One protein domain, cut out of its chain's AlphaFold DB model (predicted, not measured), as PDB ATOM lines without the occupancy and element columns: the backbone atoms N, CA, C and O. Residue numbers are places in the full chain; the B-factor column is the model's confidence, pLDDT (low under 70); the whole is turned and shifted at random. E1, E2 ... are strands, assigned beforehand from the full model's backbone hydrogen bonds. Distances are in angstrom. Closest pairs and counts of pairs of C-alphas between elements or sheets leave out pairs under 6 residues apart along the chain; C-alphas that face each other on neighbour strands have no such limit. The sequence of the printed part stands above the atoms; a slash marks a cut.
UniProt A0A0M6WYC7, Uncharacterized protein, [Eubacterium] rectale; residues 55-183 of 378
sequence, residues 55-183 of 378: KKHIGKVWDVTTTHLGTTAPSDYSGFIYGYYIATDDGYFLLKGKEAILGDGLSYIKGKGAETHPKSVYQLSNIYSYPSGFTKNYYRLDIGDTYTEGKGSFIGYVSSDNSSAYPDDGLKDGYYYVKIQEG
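Overview. This is residues 55 to 183 of the 378 residues of an uncharacterized protein of [Eubacterium] rectale (UniProt A0A0M6WYC7). An elongated body of two lobes, each built on a strongly twisted four-stranded sheet: in the larger lobe the hairpin E3 and E4 lies partly face to face with the sheet E2, E7, E6, E5, and the smaller lobe is the sheet E8, E1, E10, E9. E1 in the smaller lobe turns at 75 degrees into E2 of the larger, and the long strand E7 bends by 89 degrees at residue 145. The printed part has 129 residues with no named helix and ten named strands, E1 to E10 in chain order; the class is all strand and the sheets are antiparallel. It is loose, with a radius of gyration of the C-alphas of 17.3 A, and spans 54 by 34 by 22 A.

Arrangement. The larger sheet has the order E2, residues 60 to 70, E7, residues 133 to 149, E6, residues 120 to 129, and E5, residues 105 to 108. E5, E6 and E7 form a meander, each strand the antiparallel neighbour of the one before. N 65 and O 142 of E2 and E7 are 2.9 A apart, N 125 and O 137 of E6 and E7 2.9 A, and N 107 and O 122 of E5 and E6 2.8 A, within hydrogen-bond range. E3, residues 84 to 87, and E4, residues 93 to 96, form a hairpin, with N 86 and O 94 at 2.8 A. This pair and the larger sheet form a sandwich, two sheets face to face, with best planes 36 degrees apart; the closest C-alphas of E3 and E5, Tyr 84 and Leu 106, are 6.7 A apart. The other sheet has the order E8, residues 154 to 160, E1, residues 55 to 58, E10, residues 175 to 182, and E9, residues 169 to 172. N 56 and O 156 of E1 and E8 are 2.8 A apart, N 57 and O 176 of E1 and E10 2.8 A, and N 172 and O 175 of E9 and E10 2.8 A. E1 and E2 meet only through their link, while E6 and E8 are apart.

Along the chain. E1 begins at C-alpha 55, (38.946, 7.803, -21.716). E2 is 30.1 A long, E6 28.2 A, E10 19.9 A and E8 18.5 A. E7, 40.4 A, begins at C-alpha 133, (73.434, 20.241, -29.536). E10 ends at C-alpha 182, (34.426, 6.862, -10.015).

Size, cuts and confidence. The C-alphas of Pro 131 and Asn 162, the two farthest apart, are 55.9 A apart. The printed part has no cut; the links E2 to E3 and E5 to E6 are long. Mean pLDDT of the printed part is 89.9, with residues 181 to 183 under 70.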
ATOM      1  N   LYS A  55      38.192   7.497 -20.495       89.06
ATOM      2  CA  LYS A  55      38.946   7.803 -21.716       89.06
ATOM      3  C   LYS A  55      38.444   6.898 -22.834       89.06
ATOM      4  O   LYS A  55      38.409   5.685 -22.649       89.06
ATOM      5  N   LYS A  56      38.121   7.475 -23.987       91.25
ATOM      6  CA  LYS A  56      37.709   6.774 -25.204       91.25
ATOM      7  C   LYS A  56      38.861   6.763 -26.209       91.25
ATOM      8  O   LYS A  56      39.468   7.795 -26.512       91.25
ATOM      9  N   HIS A  57      39.157   5.579 -26.721       93.44
ATOM     10  CA  HIS A  57      40.198   5.302 -27.700       93.44
ATOM     11  C   HIS A  57      39.597   4.590 -28.916       93.44
ATOM     12  O   HIS A  57      38.604   3.874 -28.786       93.44
ATOM     13  N   ILE A  58      40.217   4.739 -30.086       93.56
ATOM     14  CA  ILE A  58      39.938   3.882 -31.246       93.56
ATOM     15  C   ILE A  58      40.221   2.427 -30.855       93.56
ATOM     16  O   ILE A  58      41.262   2.148 -30.262       93.56
ATOM     17  N   GLY A  59      39.297   1.511 -31.159       92.44
ATOM     18  CA  GLY A  59      39.440   0.091 -30.819       92.44
ATOM     19  C   GLY A  59      40.441  -0.664 -31.698       92.44
ATOM     20  O   GLY A  59      40.874  -1.751 -31.333       92.44
ATOM     21  N   LYS A  60      40.834  -0.088 -32.840       94.06
ATOM     22  CA  LYS A  60      41.862  -0.629 -33.737       94.06
ATOM     23  C   LYS A  60      43.235  -0.018 -33.455       94.06
ATOM     24  O   LYS A  60      43.407   1.204 -33.440       94.06
ATOM     25  N   VAL A  61      44.228  -0.882 -33.292       95.94
ATOM     26  CA  VAL A  61      45.649  -0.546 -33.203       95.94
ATOM     27  C   VAL A  61      46.294  -0.925 -34.531       95.94
ATOM     28  O   VAL A  61      46.547  -2.099 -34.793       95.94
ATOM     29  N   TRP A  62      46.502   0.072 -35.388       95.12
ATOM     30  CA  TRP A  62      47.130  -0.105 -36.696       95.12
ATOM     31  C   TRP A  62      48.638  -0.304 -36.579       95.12
ATOM     32  O   TRP A  62      49.295   0.359 -35.771       95.12
ATOM     33  N   ASP A  63      49.189  -1.150 -37.446       94.12
ATOM     34  CA  ASP A  63      50.635  -1.295 -37.584       94.12
ATOM     35  C   ASP A  63      51.215  -0.044 -38.255       94.12
ATOM     36  O   ASP A  63      50.905   0.260 -39.409       94.12
ATOM     37  N   VAL A  64      52.059   0.700 -37.533       95.25
ATOM     38  CA  VAL A  64      52.718   1.908 -38.050       95.25
ATOM     39  C   VAL A  64      54.205   1.648 -38.234       95.25
ATOM     40  O   VAL A  64      54.945   1.454 -37.270       95.25
ATOM     41  N   THR A  65      54.660   1.697 -39.484       96.81
ATOM     42  CA  THR A  65      56.086   1.603 -39.813       96.81
ATOM     43  C   THR A  65      56.717   2.988 -39.764       96.81
ATOM     44  O   THR A  65      56.166   3.942 -40.307       96.81
ATOM     45  N   THR A  66      57.888   3.101 -39.134       97.00
ATOM     46  CA  THR A  66      58.658   4.349 -39.052       97.00
ATOM     47  C   THR A  66      59.967   4.195 -39.818       97.00
ATOM     48  O   THR A  66      60.802   3.366 -39.464       97.00
ATOM     49  N   THR A  67      60.164   5.007 -40.856       97.50
ATOM     50  CA  THR A  67      61.367   4.997 -41.701       97.50
ATOM     51  C   THR A  67      62.185   6.261 -41.467       97.50
ATOM     52  O   THR A  67      61.671   7.363 -41.644       97.50
ATOM     53  N   HIS A  68      63.462   6.130 -41.096       96.69
ATOM     54  CA  HIS A  68      64.371   7.275 -40.942       96.69
ATOM     55  C   HIS A  68      64.825   7.801 -42.307       96.69
ATOM     56  O   HIS A  68      65.310   7.039 -43.141       96.69
ATOM     57  N   LEU A  69      64.675   9.106 -42.529       96.19
ATOM     58  CA  LEU A  69      65.028   9.797 -43.775       96.19
ATOM     59  C   LEU A  69      66.332  10.606 -43.659       96.19
ATOM     60  O   LEU A  69      66.794  11.185 -44.640       96.19
ATOM     61  N   GLY A  70      66.923  10.665 -42.464       94.06
ATOM     62  CA  GLY A  70      68.125  11.444 -42.173       94.06
ATOM     63  C   GLY A  70      67.827  12.843 -41.628       94.06
ATOM     64  O   GLY A  70      66.819  13.071 -40.959       94.06
ATOM     65  N   THR A  71      68.745  13.781 -41.876       93.94
ATOM     66  CA  THR A  71      68.767  15.123 -41.258       93.94
ATOM     67  C   THR A  71      68.397  16.261 -42.212       93.94
ATOM     68  O   THR A  71      68.407  17.429 -41.827       93.94
ATOM     69  N   THR A  72      68.061  15.937 -43.462       93.75
ATOM     70  CA  THR A  72      67.597  16.904 -44.465       93.75
ATOM     71  C   THR A  72      66.078  16.844 -44.562       93.75
ATOM     72  O   THR A  72      65.509  15.758 -44.648       93.75
ATOM     73  N   ALA A  73      65.420  18.005 -44.539       91.31
ATOM     74  CA  ALA A  73      63.964  18.075 -44.606       91.31
ATOM     75  C   ALA A  73      63.441  17.513 -45.946       91.31
ATOM     76  O   ALA A  73      63.999  17.857 -46.993       91.31
ATOM     77  N   PRO A  74      62.358  16.713 -45.942       93.69
ATOM     78  CA  PRO A  74      61.680  16.308 -47.170       93.69
ATOM     79  C   PRO A  74      61.234  17.527 -47.987       93.69
ATOM     80  O   PRO A  74      60.800  18.530 -47.423       93.69
ATOM     81  N   SER A  75      61.318  17.460 -49.316       92.50
ATOM     82  CA  SER A  75      60.951  18.585 -50.194       92.50
ATOM     83  C   SER A  75      59.438  18.791 -50.335       92.50
ATOM     84  O   SER A  75      58.991  19.834 -50.809       92.50
ATOM     85  N   ASP A  76      58.647  17.793 -49.957       93.81
ATOM     86  CA  ASP A  76      57.211  17.683 -50.201       93.81
ATOM     87  C   ASP A  76      56.392  17.641 -48.903       93.81
ATOM     88  O   ASP A  76      55.377  16.961 -48.828       93.81
ATOM     89  N   TYR A  77      56.795  18.385 -47.877       92.31
ATOM     90  CA  TYR A  77      56.042  18.523 -46.624       92.31
ATOM     91  C   TYR A  77      55.115  19.755 -46.630       92.31
ATOM     92  O   TYR A  77      55.308  20.701 -47.397       92.31
ATOM     93  N   SER A  78      54.101  19.758 -45.762       83.62
ATOM     94  CA  SER A  78      53.128  20.849 -45.612       83.62
ATOM     95  C   SER A  78      53.421  21.802 -44.438       83.62
ATOM     96  O   SER A  78      52.625  22.700 -44.178       83.62
ATOM     97  N   GLY A  79      54.518  21.590 -43.702       90.88
ATOM     98  CA  GLY A  79      54.853  22.265 -42.435       90.88
ATOM     99  C   GLY A  79      54.714  21.346 -41.210       90.88
ATOM    100  O   GLY A  79      53.721  20.630 -41.103       90.88
ATOM    101  N   PHE A  80      55.696  21.347 -40.296       93.25
ATOM    102  CA  PHE A  80      55.753  20.473 -39.104       93.25
ATOM    103  C   PHE A  80      55.016  21.048 -37.885       93.25
ATOM    104  O   PHE A  80      55.577  21.134 -36.807       93.25
ATOM    105  N   ILE A  81      53.759  21.445 -38.062       92.25
ATOM    106  CA  ILE A  81      53.027  22.268 -37.082       92.25
ATOM    107  C   ILE A  81      52.174  21.474 -36.081       92.25
ATOM    108  O   ILE A  81      51.609  22.058 -35.152       92.25
ATOM    109  N   TYR A  82      52.031  20.160 -36.272       93.19
ATOM    110  CA  TYR A  82      51.141  19.312 -35.470       93.19
ATOM    111  C   TYR A  82      51.899  18.563 -34.377       93.19
ATOM    112  O   TYR A  82      53.023  18.126 -34.594       93.19
ATOM    113  N   GLY A  83      51.279  18.371 -33.214       91.56
ATOM    114  CA  GLY A  83      51.935  17.755 -32.054       91.56
ATOM    115  C   GLY A  83      51.793  16.241 -31.970       91.56
ATOM    116  O   GLY A  83      52.678  15.561 -31.463       91.56
ATOM    117  N   TYR A  84      50.673  15.702 -32.447       91.25
ATOM    118  CA  TYR A  84      50.382  14.271 -32.396       91.25
ATOM    119  C   TYR A  84      49.488  13.854 -33.567       91.25
ATOM    120  O   TYR A  84      48.935  14.690 -34.285       91.25
ATOM    121  N   TYR A  85      49.348  12.547 -33.764       93.06
ATOM    122  CA  TYR A  85      48.445  11.975 -34.754       93.06
ATOM    123  C   TYR A  85      47.383  11.100 -34.087       93.06
ATOM    124  O   TYR A  85      47.580  10.571 -32.995       93.06
ATOM    125  N   ILE A  86      46.260  10.939 -34.776       92.06
ATOM    126  CA  ILE A  86      45.245   9.923 -34.521       92.06
ATOM    127  C   ILE A  86      45.284   8.980 -35.722       92.06
ATOM    128  O   ILE A  86      45.109   9.430 -36.854       92.06
ATOM    129  N   ALA A  87      45.522   7.692 -35.479       93.25
ATOM    130  CA  ALA A  87      45.226   6.653 -36.458       93.25
ATOM    131  C   ALA A  87      43.721   6.378 -36.382       93.25
ATOM    132  O   ALA A  87      43.230   5.899 -35.358       93.25
ATOM    133  N   THR A  88      42.987   6.786 -37.414       89.81
ATOM    134  CA  THR A  88      41.525   6.682 -37.450       89.81
ATOM    135  C   THR A  88      41.071   5.226 -37.558       89.81
ATOM    136  O   THR A  88      41.856   4.334 -37.887       89.81
ATOM    137  N   ASP A  89      39.785   4.972 -37.312       86.12
ATOM    138  CA  ASP A  89      39.202   3.628 -37.443       86.12
ATOM    139  C   ASP A  89      39.315   3.052 -38.874       86.12
ATOM    140  O   ASP A  89      39.385   1.838 -39.072       86.12
ATOM    141  N   ASP A  90      39.427   3.937 -39.868       86.44
ATOM    142  CA  ASP A  90      39.592   3.594 -41.284       86.44
ATOM    143  C   ASP A  90      41.063   3.440 -41.724       86.44
ATOM    144  O   ASP A  90      41.330   3.178 -42.896       86.44
ATOM    145  N   GLY A  91      42.030   3.606 -40.813       88.75
ATOM    146  CA  GLY A  91      43.451   3.384 -41.108       88.75
ATOM    147  C   GLY A  91      44.139   4.549 -41.812       88.75
ATOM    148  O   GLY A  91      44.944   4.345 -42.722       88.75
ATOM    149  N   TYR A  92      43.843   5.778 -41.386       93.06
ATOM    150  CA  TYR A  92      44.478   6.990 -41.904       93.06
ATOM    151  C   TYR A  92      44.988   7.891 -40.784       93.06
ATOM    152  O   TYR A  92      44.497   7.858 -39.656       93.06
ATOM    153  N   PHE A  93      45.967   8.734 -41.106       93.69
ATOM    154  CA  PHE A  93      46.487   9.727 -40.182       93.69
ATOM    155  C   PHE A  93      45.641  10.996 -40.179       93.69
ATOM    156  O   PHE A  93      45.479  11.685 -41.190       93.69
ATOM    157  N   LEU A  94      45.207  11.382 -38.987       90.94
ATOM    158  CA  LEU A  94      44.684  12.707 -38.699       90.94
ATOM    159  C   LEU A  94      45.640  13.421 -37.739       90.94
ATOM    160  O   LEU A  94      45.782  13.021 -36.587       90.94
ATOM    161  N   LEU A  95      46.302  14.478 -38.205       92.69
ATOM    162  CA  LEU A  95      47.257  15.246 -37.410       92.69
ATOM    163  C   LEU A  95      46.529  16.307 -36.578       92.69
ATOM    164  O   LEU A  95      45.613  16.982 -37.060       92.69
ATOM    165  N   LYS A  96      46.903  16.431 -35.304       88.38
ATOM    166  CA  LYS A  96      46.235  17.277 -34.307       88.38
ATOM    167  C   LYS A  96      47.245  17.901 -33.340       88.38
ATOM    168  O   LYS A  96      48.422  17.546 -33.297       88.38
ATOM    169  N   GLY A  97      46.758  18.853 -32.549       86.81
ATOM    170  CA  GLY A  97      47.575  19.585 -31.585       86.81
ATOM    171  C   GLY A  97      48.571  20.536 -32.245       86.81
ATOM    172  O   GLY A  97      48.525  20.767 -33.452       86.81
ATOM    173  N   LYS A  98      49.460  21.091 -31.424       89.25
ATOM    174  CA  LYS A  98      50.562  21.957 -31.853       89.25
ATOM    175  C   LYS A  98      51.891  21.255 -31.621       89.25
ATOM    176  O   LYS A  98      51.983  20.456 -30.690       89.25
ATOM    177  N   GLU A  99      52.876  21.571 -32.453       88.25
ATOM    178  CA  GLU A  99      54.268  21.134 -32.300       88.25
ATOM    179  C   GLU A  99      54.782  21.317 -30.860       88.25
ATOM    180  O   GLU A  99      54.361  22.216 -30.122       88.25
ATOM    181  N   ALA A 100      55.676  20.425 -30.445       85.38
ATOM    182  CA  ALA A 100      56.278  20.474 -29.125       85.38
ATOM    183  C   ALA A 100      57.234  21.669 -28.999       85.38
ATOM    184  O   ALA A 100      57.763  22.177 -29.983       85.38
ATOM    185  N   ILE A 101      57.536  22.061 -27.757       78.62
ATOM    186  CA  ILE A 101      58.399  23.216 -27.431       78.62
ATOM    187  C   ILE A 101      59.790  23.116 -28.088       78.62
ATOM    188  O   ILE A 101      60.398  24.133 -28.408       78.62
ATOM    189  N   LEU A 102      60.287  21.897 -28.314       80.19
ATOM    190  CA  LEU A 102      61.584  21.639 -28.949       80.19
ATOM    191  C   LEU A 102      61.537  21.677 -30.489       80.19
ATOM    192  O   LEU A 102      62.558  21.449 -31.130       80.19
ATOM    193  N   GLY A 103      60.375  21.979 -31.079       81.62
ATOM    194  CA  GLY A 103      60.143  21.981 -32.524       81.62
ATOM    195  C   GLY A 103      59.871  20.596 -33.113       81.62
ATOM    196  O   GLY A 103      59.974  20.428 -34.327       81.62
ATOM    197  N   ASP A 104      59.585  19.593 -32.275       92.62
ATOM    198  CA  ASP A 104      59.127  18.278 -32.734       92.62
ATOM    199  C   ASP A 104      57.700  18.403 -33.239       92.62
ATOM    200  O   ASP A 104      56.847  19.010 -32.586       92.62
ATOM    201  N   GLY A 105      57.417  17.788 -34.375       94.81
ATOM    202  CA  GLY A 105      56.093  17.894 -34.949       94.81
ATOM    203  C   GLY A 105      55.850  16.925 -36.082       94.81
ATOM    204  O   GLY A 105      56.745  16.218 -36.546       94.81
ATOM    205  N   LEU A 106      54.607  16.900 -36.533       96.06
ATOM    206  CA  LEU A 106      54.150  16.110 -37.663       96.06
ATOM    207  C   LEU A 106      53.731  17.032 -38.803       96.06
ATOM    208  O   LEU A 106      53.307  18.169 -38.588       96.06
ATOM    209  N   SER A 107      53.847  16.527 -40.025       95.88
ATOM    210  CA  SER A 107      53.491  17.235 -41.246       95.88
ATOM    211  C   SER A 107      52.758  16.313 -42.207       95.88
ATOM    212  O   SER A 107      53.126  15.146 -42.363       95.88
ATOM    213  N   TYR A 108      51.747  16.848 -42.887       95.62
ATOM    214  CA  TYR A 108      51.187  16.167 -44.040       95.62
ATOM    215  C   TYR A 108      52.181  16.214 -45.198       95.62
ATOM    216  O   TYR A 108      52.960  17.158 -45.354       95.62
ATOM    217  N   ILE A 109      52.130  15.194 -46.046       94.50
ATOM    218  CA  ILE A 109      52.790  15.255 -47.347       94.50
ATOM    219  C   ILE A 109      51.992  16.245 -48.212       94.50
ATOM    220  O   ILE A 109      50.765  16.333 -48.124       94.50
ATOM    221  N   LYS A 110      52.670  17.047 -49.029       91.81
ATOM    222  CA  LYS A 110      52.060  18.082 -49.862       91.81
ATOM    223  C   LYS A 110      51.018  17.453 -50.791       91.81
ATOM    224  O   LYS A 110      51.317  16.538 -51.551       91.81
ATOM    225  N   GLY A 111      49.786  17.958 -50.725       85.00
ATOM    226  CA  GLY A 111      48.648  17.397 -51.462       85.00
ATOM    227  C   GLY A 111      48.042  16.130 -50.841       85.00
ATOM    228  O   GLY A 111      47.208  15.491 -51.479       85.00
ATOM    229  N   LYS A 112      48.452  15.762 -49.620       85.62
ATOM    230  CA  LYS A 112      47.935  14.637 -48.832       85.62
ATOM    231  C   LYS A 112      47.493  15.097 -47.431       85.62
ATOM    232  O   LYS A 112      47.994  14.600 -46.425       85.62
ATOM    233  N   GLY A 113      46.609  16.098 -47.371       81.56
ATOM    234  CA  GLY A 113      46.048  16.641 -46.127       81.56
ATOM    235  C   GLY A 113      44.978  15.745 -45.495       81.56
ATOM    236  O   GLY A 113      44.670  14.671 -46.016       81.56
ATOM    237  N   ALA A 114      44.392  16.187 -44.379       75.00
ATOM    238  CA  ALA A 114      43.368  15.445 -43.629       75.00
ATOM    239  C   ALA A 114      42.196  14.977 -44.512       75.00
ATOM    240  O   ALA A 114      41.730  13.850 -44.389       75.00
ATOM    241  N   GLU A 115      41.775  15.826 -45.444       78.19
ATOM    242  CA  GLU A 115      40.706  15.604 -46.419       78.19
ATOM    243  C   GLU A 115      40.998  14.488 -47.430       78.19
ATOM    244  O   GLU A 115      40.091  14.004 -48.100       78.19
ATOM    245  N   THR A 116      42.259  14.073 -47.551       80.94
ATOM    246  CA  THR A 116      42.685  13.038 -48.504       80.94
ATOM    247  C   THR A 116      42.872  11.668 -47.874       80.94
ATOM    248  O   THR A 116      43.276  10.745 -48.581       80.94
ATOM    249  N   HIS A 117      42.606  11.541 -46.569       83.00
ATOM    250  CA  HIS A 117      42.797  10.308 -45.808       83.00
ATOM    251  C   HIS A 117      44.227   9.759 -46.011       83.00
ATOM    252  O   HIS A 117      44.449   8.760 -46.697       83.00
ATOM    253  N   PRO A 118      45.252  10.457 -45.494       90.75
ATOM    254  CA  PRO A 118      46.631  10.114 -45.792       90.75
ATOM    255  C   PRO A 118      47.078   8.908 -44.963       90.75
ATOM    256  O   PRO A 118      47.012   8.925 -43.736       90.75
ATOM    257  N   LYS A 119      47.593   7.868 -45.628       94.69
ATOM    258  CA  LYS A 119      48.250   6.719 -44.971       94.69
ATOM    259  C   LYS A 119      49.708   6.978 -44.591       94.69
ATOM    260  O   LYS A 119      50.317   6.145 -43.926       94.69
ATOM    261  N   SER A 120      50.252   8.126 -44.990       95.81
ATOM    262  CA  SER A 120      51.651   8.484 -44.765       95.81
ATOM    263  C   SER A 120      51.783   9.935 -44.324       95.81
ATOM    264  O   SER A 120      51.172  10.824 -44.922       95.81
ATOM    265  N   VAL A 121      52.610  10.179 -43.310       97.12
ATOM    266  CA  VAL A 121      52.925  11.519 -42.787       97.12
ATOM    267  C   VAL A 121      54.411  11.623 -42.459       97.12
ATOM    268  O   VAL A 121      55.090  10.611 -42.281       97.12
ATOM    269  N   TYR A 122      54.924  12.848 -42.364       97.62
ATOM    270  CA  TYR A 122      56.281  13.087 -41.881       97.62
ATOM    271  C   TYR A 122      56.282  13.436 -40.397       97.62
ATOM    272  O   TYR A 122      55.400  14.150 -39.921       97.62
ATOM    273  N   GLN A 123      57.314  12.992 -39.686       96.88
ATOM    274  CA  GLN A 123      57.617  13.381 -38.314       96.88
ATOM    275  C   GLN A 123      59.012  14.009 -38.257       96.88
ATOM    276  O   GLN A 123      59.969  13.479 -38.817       96.88
ATOM    277  N   LEU A 124      59.119  15.137 -37.563       96.00
ATOM    278  CA  LEU A 124      60.371  15.752 -37.150       96.00
ATOM    279  C   LEU A 124      60.587  15.445 -35.667       96.00
ATOM    280  O   LEU A 124      59.726  15.748 -34.844       96.00
ATOM    281  N   SER A 125      61.747  14.881 -35.341       94.19
ATOM    282  CA  SER A 125      62.214  14.717 -33.965       94.19
ATOM    283  C   SER A 125      63.588  15.361 -33.796       94.19
ATOM    284  O   SER A 125      64.528  15.080 -34.546       94.19
ATOM    285  N   ASN A 126      63.702  16.254 -32.819       90.19
ATOM    286  CA  ASN A 126      64.932  16.937 -32.455       90.19
ATOM    287  C   ASN A 126      65.625  16.138 -31.351       90.19
ATOM    288  O   ASN A 126      65.212  16.138 -30.193       90.19
ATOM    289  N   ILE A 127      66.720  15.469 -31.703       88.31
ATOM    290  CA  ILE A 127      67.487  14.650 -30.762       88.31
ATOM    291  C   ILE A 127      68.634  15.495 -30.216       88.31
ATOM    292  O   ILE A 127      69.487  15.959 -30.976       88.31
ATOM    293  N   TYR A 128      68.655  15.705 -28.901       86.75
ATOM    294  CA  TYR A 128      69.770  16.365 -28.227       86.75
ATOM    295  C   TYR A 128      70.921  15.383 -28.006       86.75
ATOM    296  O   TYR A 128      70.721  14.307 -27.443       86.75
ATOM    297  N   SER A 129      72.133  15.776 -28.395       84.62
ATOM    298  CA  SER A 129      73.360  15.057 -28.059       84.62
ATOM    299  C   SER A 129      74.398  16.030 -27.505       84.62
ATOM    300  O   SER A 129      74.617  17.107 -28.059       84.62
ATOM    301  N   TYR A 130      75.036  15.682 -26.389       80.94
ATOM    302  CA  TYR A 130      76.103  16.492 -25.800       80.94
ATOM    303  C   TYR A 130      77.468  16.046 -26.353       80.94
ATOM    304  O   TYR A 130      77.734  14.844 -26.355       80.94
ATOM    305  N   PRO A 131      78.366  16.960 -26.784       84.88
ATOM    306  CA  PRO A 131      78.279  18.428 -26.729       84.88
ATOM    307  C   PRO A 131      77.709  19.089 -28.005       84.88
ATOM    308  O   PRO A 131      77.732  20.311 -28.119       84.88
ATOM    309  N   SER A 132      77.238  18.308 -28.981       79.69
ATOM    310  CA  SER A 132      76.905  18.737 -30.351       79.69
ATOM    311  C   SER A 132      75.574  19.487 -30.524       79.69
ATOM    312  O   SER A 132      75.345  20.065 -31.586       79.69
ATOM    313  N   GLY A 133      74.715  19.531 -29.504       85.00
ATOM    314  CA  GLY A 133      73.434  20.241 -29.536       85.00
ATOM    315  C   GLY A 133      72.287  19.421 -30.140       85.00
ATOM    316  O   GLY A 133      72.304  18.190 -30.123       85.00
ATOM    317  N   PHE A 134      71.248  20.102 -30.635       87.12
ATOM    318  CA  PHE A 134      70.067  19.459 -31.227       87.12
ATOM    319  C   PHE A 134      70.290  19.099 -32.697       87.12
ATOM    320  O   PHE A 134      70.635  19.956 -33.510       87.12
ATOM    321  N   THR A 135      70.019  17.843 -33.050       91.19
ATOM    322  CA  THR A 135      70.010  17.360 -34.433       91.19
ATOM    323  C   THR A 135      68.582  17.065 -34.876       91.19
ATOM    324  O   THR A 135      67.875  16.280 -34.242       91.19
ATOM    325  N   LYS A 136      68.173  17.667 -35.995       93.06
ATOM    326  CA  LYS A 136      66.884  17.399 -36.639       93.06
ATOM    327  C   LYS A 136      66.925  16.046 -37.331       93.06
ATOM    328  O   LYS A 136      67.787  15.831 -38.178       93.06
ATOM    329  N   ASN A 137      65.990  15.166 -37.000       94.69
ATOM    330  CA  ASN A 137      65.806  13.885 -37.664       94.69
ATOM    331  C   ASN A 137      64.402  13.808 -38.248       94.69
ATOM    332  O   ASN A 137      63.414  14.055 -37.556       94.69
ATOM    333  N   TYR A 138      64.335  13.465 -39.527       96.62
ATOM    334  CA  TYR A 138      63.093  13.346 -40.267       96.62
ATOM    335  C   TYR A 138      62.751  11.876 -40.454       96.62
ATOM    336  O   TYR A 138      63.605  11.064 -40.815       96.62
ATOM    337  N   TYR A 139      61.489  11.544 -40.227       97.38
ATOM    338  CA  TYR A 139      60.952  10.202 -40.372       97.38
ATOM    339  C   TYR A 139      59.700  10.241 -41.235       97.38
ATOM    340  O   TYR A 139      58.944  11.215 -41.206       97.38
ATOM    341  N   ARG A 140      59.463   9.169 -41.985       97.12
ATOM    342  CA  ARG A 140      58.173   8.889 -42.613       97.12
ATOM    343  C   ARG A 140      57.462   7.818 -41.801       97.12
ATOM    344  O   ARG A 140      58.053   6.777 -41.522       97.12
ATOM    345  N   LEU A 141      56.222   8.099 -41.426       97.75
ATOM    346  CA  LEU A 141      55.332   7.153 -40.769       97.75
ATOM    347  C   LEU A 141      54.327   6.655 -41.799       97.75
ATOM    348  O   LEU A 141      53.737   7.465 -42.514       97.75
ATOM    349  N   ASP A 142      54.124   5.344 -41.845       96.75
ATOM    350  CA  ASP A 142      53.206   4.673 -42.761       96.75
ATOM    351  C   ASP A 142      52.273   3.747 -41.978       96.75
ATOM    352  O   ASP A 142      52.744   2.861 -41.265       96.75
ATOM    353  N   ILE A 143      50.960   3.947 -42.117       95.44
ATOM    354  CA  ILE A 143      49.951   2.999 -41.628       95.44
ATOM    355  C   ILE A 143      49.869   1.832 -42.616       95.44
ATOM    356  O   ILE A 143      49.652   2.037 -43.814       95.44
ATOM    357  N   GLY A 144      50.054   0.616 -42.103       92.56
ATOM    358  CA  GLY A 144      49.858  -0.626 -42.841       92.56
ATOM    359  C   GLY A 144      48.383  -0.961 -43.073       92.56
ATOM    360  O   GLY A 144      47.478  -0.231 -42.675       92.56
ATOM    361  N   ASP A 145      48.132  -2.100 -43.714       91.12
ATOM    362  CA  ASP A 145      46.770  -2.582 -43.992       91.12
ATOM    363  C   ASP A 145      46.236  -3.538 -42.909       91.12
ATOM    364  O   ASP A 145      45.104  -4.014 -42.998       91.12
ATOM    365  N   THR A 146      47.038  -3.810 -41.879       93.06
ATOM    366  CA  THR A 146      46.711  -4.698 -40.760       93.06
ATOM    367  C   THR A 146      46.546  -3.925 -39.455       93.06
ATOM    368  O   THR A 146      47.191  -2.901 -39.214       93.06
ATOM    369  N   TYR A 147      45.657  -4.433 -38.602       94.25
ATOM    370  CA  TYR A 147      45.433  -3.927 -37.254       94.25
ATOM    371  C   TYR A 147      45.169  -5.077 -36.283       94.25
ATOM    372  O   TYR A 147      44.773  -6.176 -36.677       94.25
ATOM    373  N   THR A 148      45.339  -4.785 -35.000       95.31
ATOM    374  CA  THR A 148      44.851  -5.617 -33.895       95.31
ATOM    375  C   THR A 148      43.793  -4.858 -33.105       95.31
ATOM    376  O   THR A 148      43.772  -3.627 -33.102       95.31
ATOM    377  N   GLU A 149      42.877  -5.571 -32.457       95.31
ATOM    378  CA  GLU A 149      41.924  -4.935 -31.550       95.31
ATOM    379  C   GLU A 149      42.586  -4.663 -30.194       95.31
ATOM    380  O   GLU A 149      43.280  -5.516 -29.636       95.31
ATOM    381  N   GLY A 150      42.382  -3.466 -29.651       92.81
ATOM    382  CA  GLY A 150      42.986  -3.057 -28.392       92.81
ATOM    383  C   GLY A 150      42.911  -1.555 -28.154       92.81
ATOM    384  O   GLY A 150      42.068  -0.845 -28.699       92.81
ATOM    385  N   LYS A 151      43.803  -1.055 -27.299       95.75
ATOM    386  CA  LYS A 151      43.843   0.355 -26.912       95.75
ATOM    387  C   LYS A 151      44.571   1.197 -27.962       95.75
ATOM    388  O   LYS A 151      45.771   1.436 -27.845       95.75
ATOM    389  N   GLY A 152      43.841   1.641 -28.982       93.88
ATOM    390  CA  GLY A 152      44.357   2.496 -30.049       93.88
ATOM    391  C   GLY A 152      44.485   3.973 -29.668       93.88
ATOM    392  O   GLY A 152      44.632   4.356 -28.500       93.88
ATOM    393  N   SER A 153      44.445   4.831 -30.690       92.06
ATOM    394  CA  SER A 153      44.630   6.280 -30.532       92.06
ATOM    395  C   SER A 153      43.564   6.882 -29.612       92.06
ATOM    396  O   SER A 153      42.381   6.575 -29.744       92.06
ATOM    397  N   PHE A 154      43.973   7.758 -28.693       88.06
ATOM    398  CA  PHE A 154      43.048   8.492 -27.827       88.06
ATOM    399  C   PHE A 154      42.229   9.500 -28.644       88.06
ATOM    400  O   PHE A 154      42.802  10.260 -29.426       88.06
ATOM    401  N   ILE A 155      40.909   9.524 -28.441       85.00
ATOM    402  CA  ILE A 155      39.998  10.398 -29.200       85.00
ATOM    403  C   ILE A 155      39.138  11.315 -28.332       85.00
ATOM    404  O   ILE A 155      38.599  12.287 -28.852       85.00
ATOM    405  N   GLY A 156      39.038  11.067 -27.025       83.06
ATOM    406  CA  GLY A 156      38.291  11.944 -26.127       83.06
ATOM    407  C   GLY A 156      37.857  11.262 -24.838       83.06
ATOM    408  O   GLY A 156      38.370  10.209 -24.468       83.06
ATOM    409  N   TYR A 157      36.899  11.872 -24.153       83.19
ATOM    410  CA  TYR A 157      36.298  11.336 -22.936       83.19
ATOM    411  C   TYR A 157      34.808  11.091 -23.156       83.19
ATOM    412  O   TYR A 157      34.185  11.785 -23.955       83.19
ATOM    413  N   VAL A 158      34.259  10.125 -22.429       82.12
ATOM    414  CA  VAL A 158      32.820   9.865 -22.320       82.12
ATOM    415  C   VAL A 158      32.444   9.758 -20.846       82.12
ATOM    416  O   VAL A 158      33.284   9.398 -20.019       82.12
ATOM    417  N   SER A 159      31.199  10.064 -20.511       81.00
ATOM    418  CA  SER A 159      30.659   9.985 -19.155       81.00
ATOM    419  C   SER A 159      29.332   9.224 -19.105       81.00
ATOM    420  O   SER A 159      28.774   8.894 -20.142       81.00
ATOM    421  N   SER A 160      28.865   8.846 -17.915       79.81
ATOM    422  CA  SER A 160      27.549   8.229 -17.705       79.81
ATOM    423  C   SER A 160      27.170   8.228 -16.228       79.81
ATOM    424  O   SER A 160      28.043   8.136 -15.369       79.81
ATOM    425  N   ASP A 161      25.871   8.226 -15.939       77.25
ATOM    426  CA  ASP A 161      25.305   8.044 -14.596       77.25
ATOM    427  C   ASP A 161      25.313   6.558 -14.173       77.25
ATOM    428  O   ASP A 161      25.138   6.218 -12.996       77.25
ATOM    429  N   ASN A 162      25.508   5.650 -15.139       81.56
ATOM    430  CA  ASN A 162      25.550   4.203 -14.954       81.56
ATOM    431  C   ASN A 162      27.003   3.706 -14.974       81.56
ATOM    432  O   ASN A 162      27.671   3.767 -16.005       81.56
ATOM    433  N   SER A 163      27.470   3.133 -13.860       84.81
ATOM    434  CA  SER A 163      28.843   2.615 -13.714       84.81
ATOM    435  C   SER A 163      29.196   1.519 -14.712       84.81
ATOM    436  O   SER A 163      30.372   1.274 -14.946       84.81
ATOM    437  N   SER A 164      28.190   0.854 -15.279       87.94
ATOM    438  CA  SER A 164      28.353  -0.263 -16.212       87.94
ATOM    439  C   SER A 164      28.073   0.139 -17.664       87.94
ATOM    440  O   SER A 164      27.926  -0.728 -18.527       87.94
ATOM    441  N   ALA A 165      27.958   1.442 -17.952       88.25
ATOM    442  CA  ALA A 165      27.730   1.938 -19.306       88.25
ATOM    443  C   ALA A 165      28.884   1.587 -20.256       88.25
ATOM    444  O   ALA A 165      28.628   1.243 -21.410       88.25
ATOM    445  N   TYR A 166      30.128   1.593 -19.772       90.62
ATOM    446  CA  TYR A 166      31.321   1.212 -20.530       90.62
ATOM    447  C   TYR A 166      32.232   0.302 -19.692       90.62
ATOM    448  O   TYR A 166      32.174   0.368 -18.463       90.62
ATOM    449  N   PRO A 167      33.064  -0.550 -20.324       92.19
ATOM    450  CA  PRO A 167      34.058  -1.346 -19.612       92.19
ATOM    451  C   PRO A 167      35.031  -0.462 -18.827       92.19
ATOM    452  O   PRO A 167      35.423   0.606 -19.300       92.19
ATOM    453  N   ASP A 168      35.460  -0.928 -17.654       91.62
ATOM    454  CA  ASP A 168      36.469  -0.221 -16.858       91.62
ATOM    455  C   ASP A 168      37.829  -0.177 -17.569       91.62
ATOM    456  O   ASP A 168      38.526   0.833 -17.506       91.62
ATOM    457  N   ASP A 169      38.179  -1.248 -18.280       94.31
ATOM    458  CA  ASP A 169      39.345  -1.328 -19.159       94.31
ATOM    459  C   ASP A 169      39.053  -2.363 -20.257       94.31
ATOM    460  O   ASP A 169      39.098  -3.571 -20.009       94.31
ATOM    461  N   GLY A 170      38.638  -1.926 -21.451       95.38
ATOM    462  CA  GLY A 170      38.279  -2.875 -22.509       95.38
ATOM    463  C   GLY A 170      37.520  -2.329 -23.715       95.38
ATOM    464  O   GLY A 170      37.147  -1.158 -23.782       95.38
ATOM    465  N   LEU A 171      37.289  -3.224 -24.682       94.44
ATOM    466  CA  LEU A 171      36.590  -2.942 -25.939       94.44
ATOM    467  C   LEU A 171      35.072  -3.006 -25.784       94.44
ATOM    468  O   LEU A 171      34.532  -3.935 -25.183       94.44
ATOM    469  N   LYS A 172      34.383  -2.044 -26.397       92.19
ATOM    470  CA  LYS A 172      32.933  -2.032 -26.583       92.19
ATOM    471  C   LYS A 172      32.574  -1.172 -27.798       92.19
ATOM    472  O   LYS A 172      33.130  -0.094 -27.980       92.19
ATOM    473  N   ASP A 173      31.642  -1.638 -28.623       89.62
ATOM    474  CA  ASP A 173      31.089  -0.884 -29.762       89.62
ATOM    475  C   ASP A 173      32.157  -0.294 -30.716       89.62
ATOM    476  O   ASP A 173      32.008   0.816 -31.219       89.62
ATOM    477  N   GLY A 174      33.267  -1.014 -30.936       88.31
ATOM    478  CA  GLY A 174      34.375  -0.574 -31.804       88.31
ATOM    479  C   GLY A 174      35.373   0.406 -31.165       88.31
ATOM    480  O   GLY A 174      36.339   0.812 -31.812       88.31
ATOM    481  N   TYR A 175      35.196   0.758 -29.890       92.88
ATOM    482  CA  TYR A 175      36.079   1.654 -29.139       92.88
ATOM    483  C   TYR A 175      36.650   0.969 -27.899       92.88
ATOM    484  O   TYR A 175      36.058   0.038 -27.357       92.88
ATOM    485  N   TYR A 176      37.800   1.448 -27.433       95.56
ATOM    486  CA  TYR A 176      38.426   0.991 -26.196       95.56
ATOM    487  C   TYR A 176      38.252   2.044 -25.102       95.56
ATOM    488  O   TYR A 176      38.559   3.222 -25.308       95.56
ATOM    489  N   TYR A 177      37.767   1.625 -23.938       93.75
ATOM    490  CA  TYR A 177      37.460   2.500 -22.814       93.75
ATOM    491  C   TYR A 177      38.384   2.212 -21.640       93.75
ATOM    492  O   TYR A 177      38.677   1.056 -21.355       93.75
ATOM    493  N   VAL A 178      38.828   3.274 -20.965       92.25
ATOM    494  CA  VAL A 178      39.580   3.188 -19.706       92.25
ATOM    495  C   VAL A 178      38.960   4.139 -18.701       92.25
ATOM    496  O   VAL A 178      38.990   5.355 -18.901       92.25
ATOM    497  N   LYS A 179      38.408   3.607 -17.616       89.88
ATOM    498  CA  LYS A 179      37.794   4.392 -16.549       89.88
ATOM    499  C   LYS A 179      38.860   5.194 -15.817       89.88
ATOM    500  O   LYS A 179      39.919   4.678 -15.466       89.88
ATOM    501  N   ILE A 180      38.593   6.480 -15.620       81.75
ATOM    502  CA  ILE A 180      39.540   7.406 -14.982       81.75
ATOM    503  C   ILE A 180      39.059   7.924 -13.634       81.75
ATOM    504  O   ILE A 180      39.885   8.342 -12.827       81.75
ATOM    505  N   GLN A 181      37.749   7.899 -13.383       68.69
ATOM    506  CA  GLN A 181      37.172   8.355 -12.126       68.69
ATOM    507  C   GLN A 181      35.857   7.617 -11.843       68.69
ATOM    508  O   GLN A 181      34.959   7.588 -12.689       68.69
ATOM    509  N   GLU A 182      35.735   7.045 -10.642       62.84
ATOM    510  CA  GLU A 182      34.426   6.862 -10.015       62.84
ATOM    511  C   GLU A 182      34.066   8.232  -9.468       62.84
ATOM    512  O   GLU A 182      34.765   8.740  -8.587       62.84
ATOM    513  N   GLY A 183      33.089   8.909 -10.061       54.09
ATOM    514  CA  GLY A 183      32.684  10.220  -9.584       54.09
ATOM    515  C   GLY A 183      32.380  10.098  -8.106       54.09
ATOM    516  O   GLY A 183      31.569   9.271  -7.684       54.09
TER     517      GLY A 183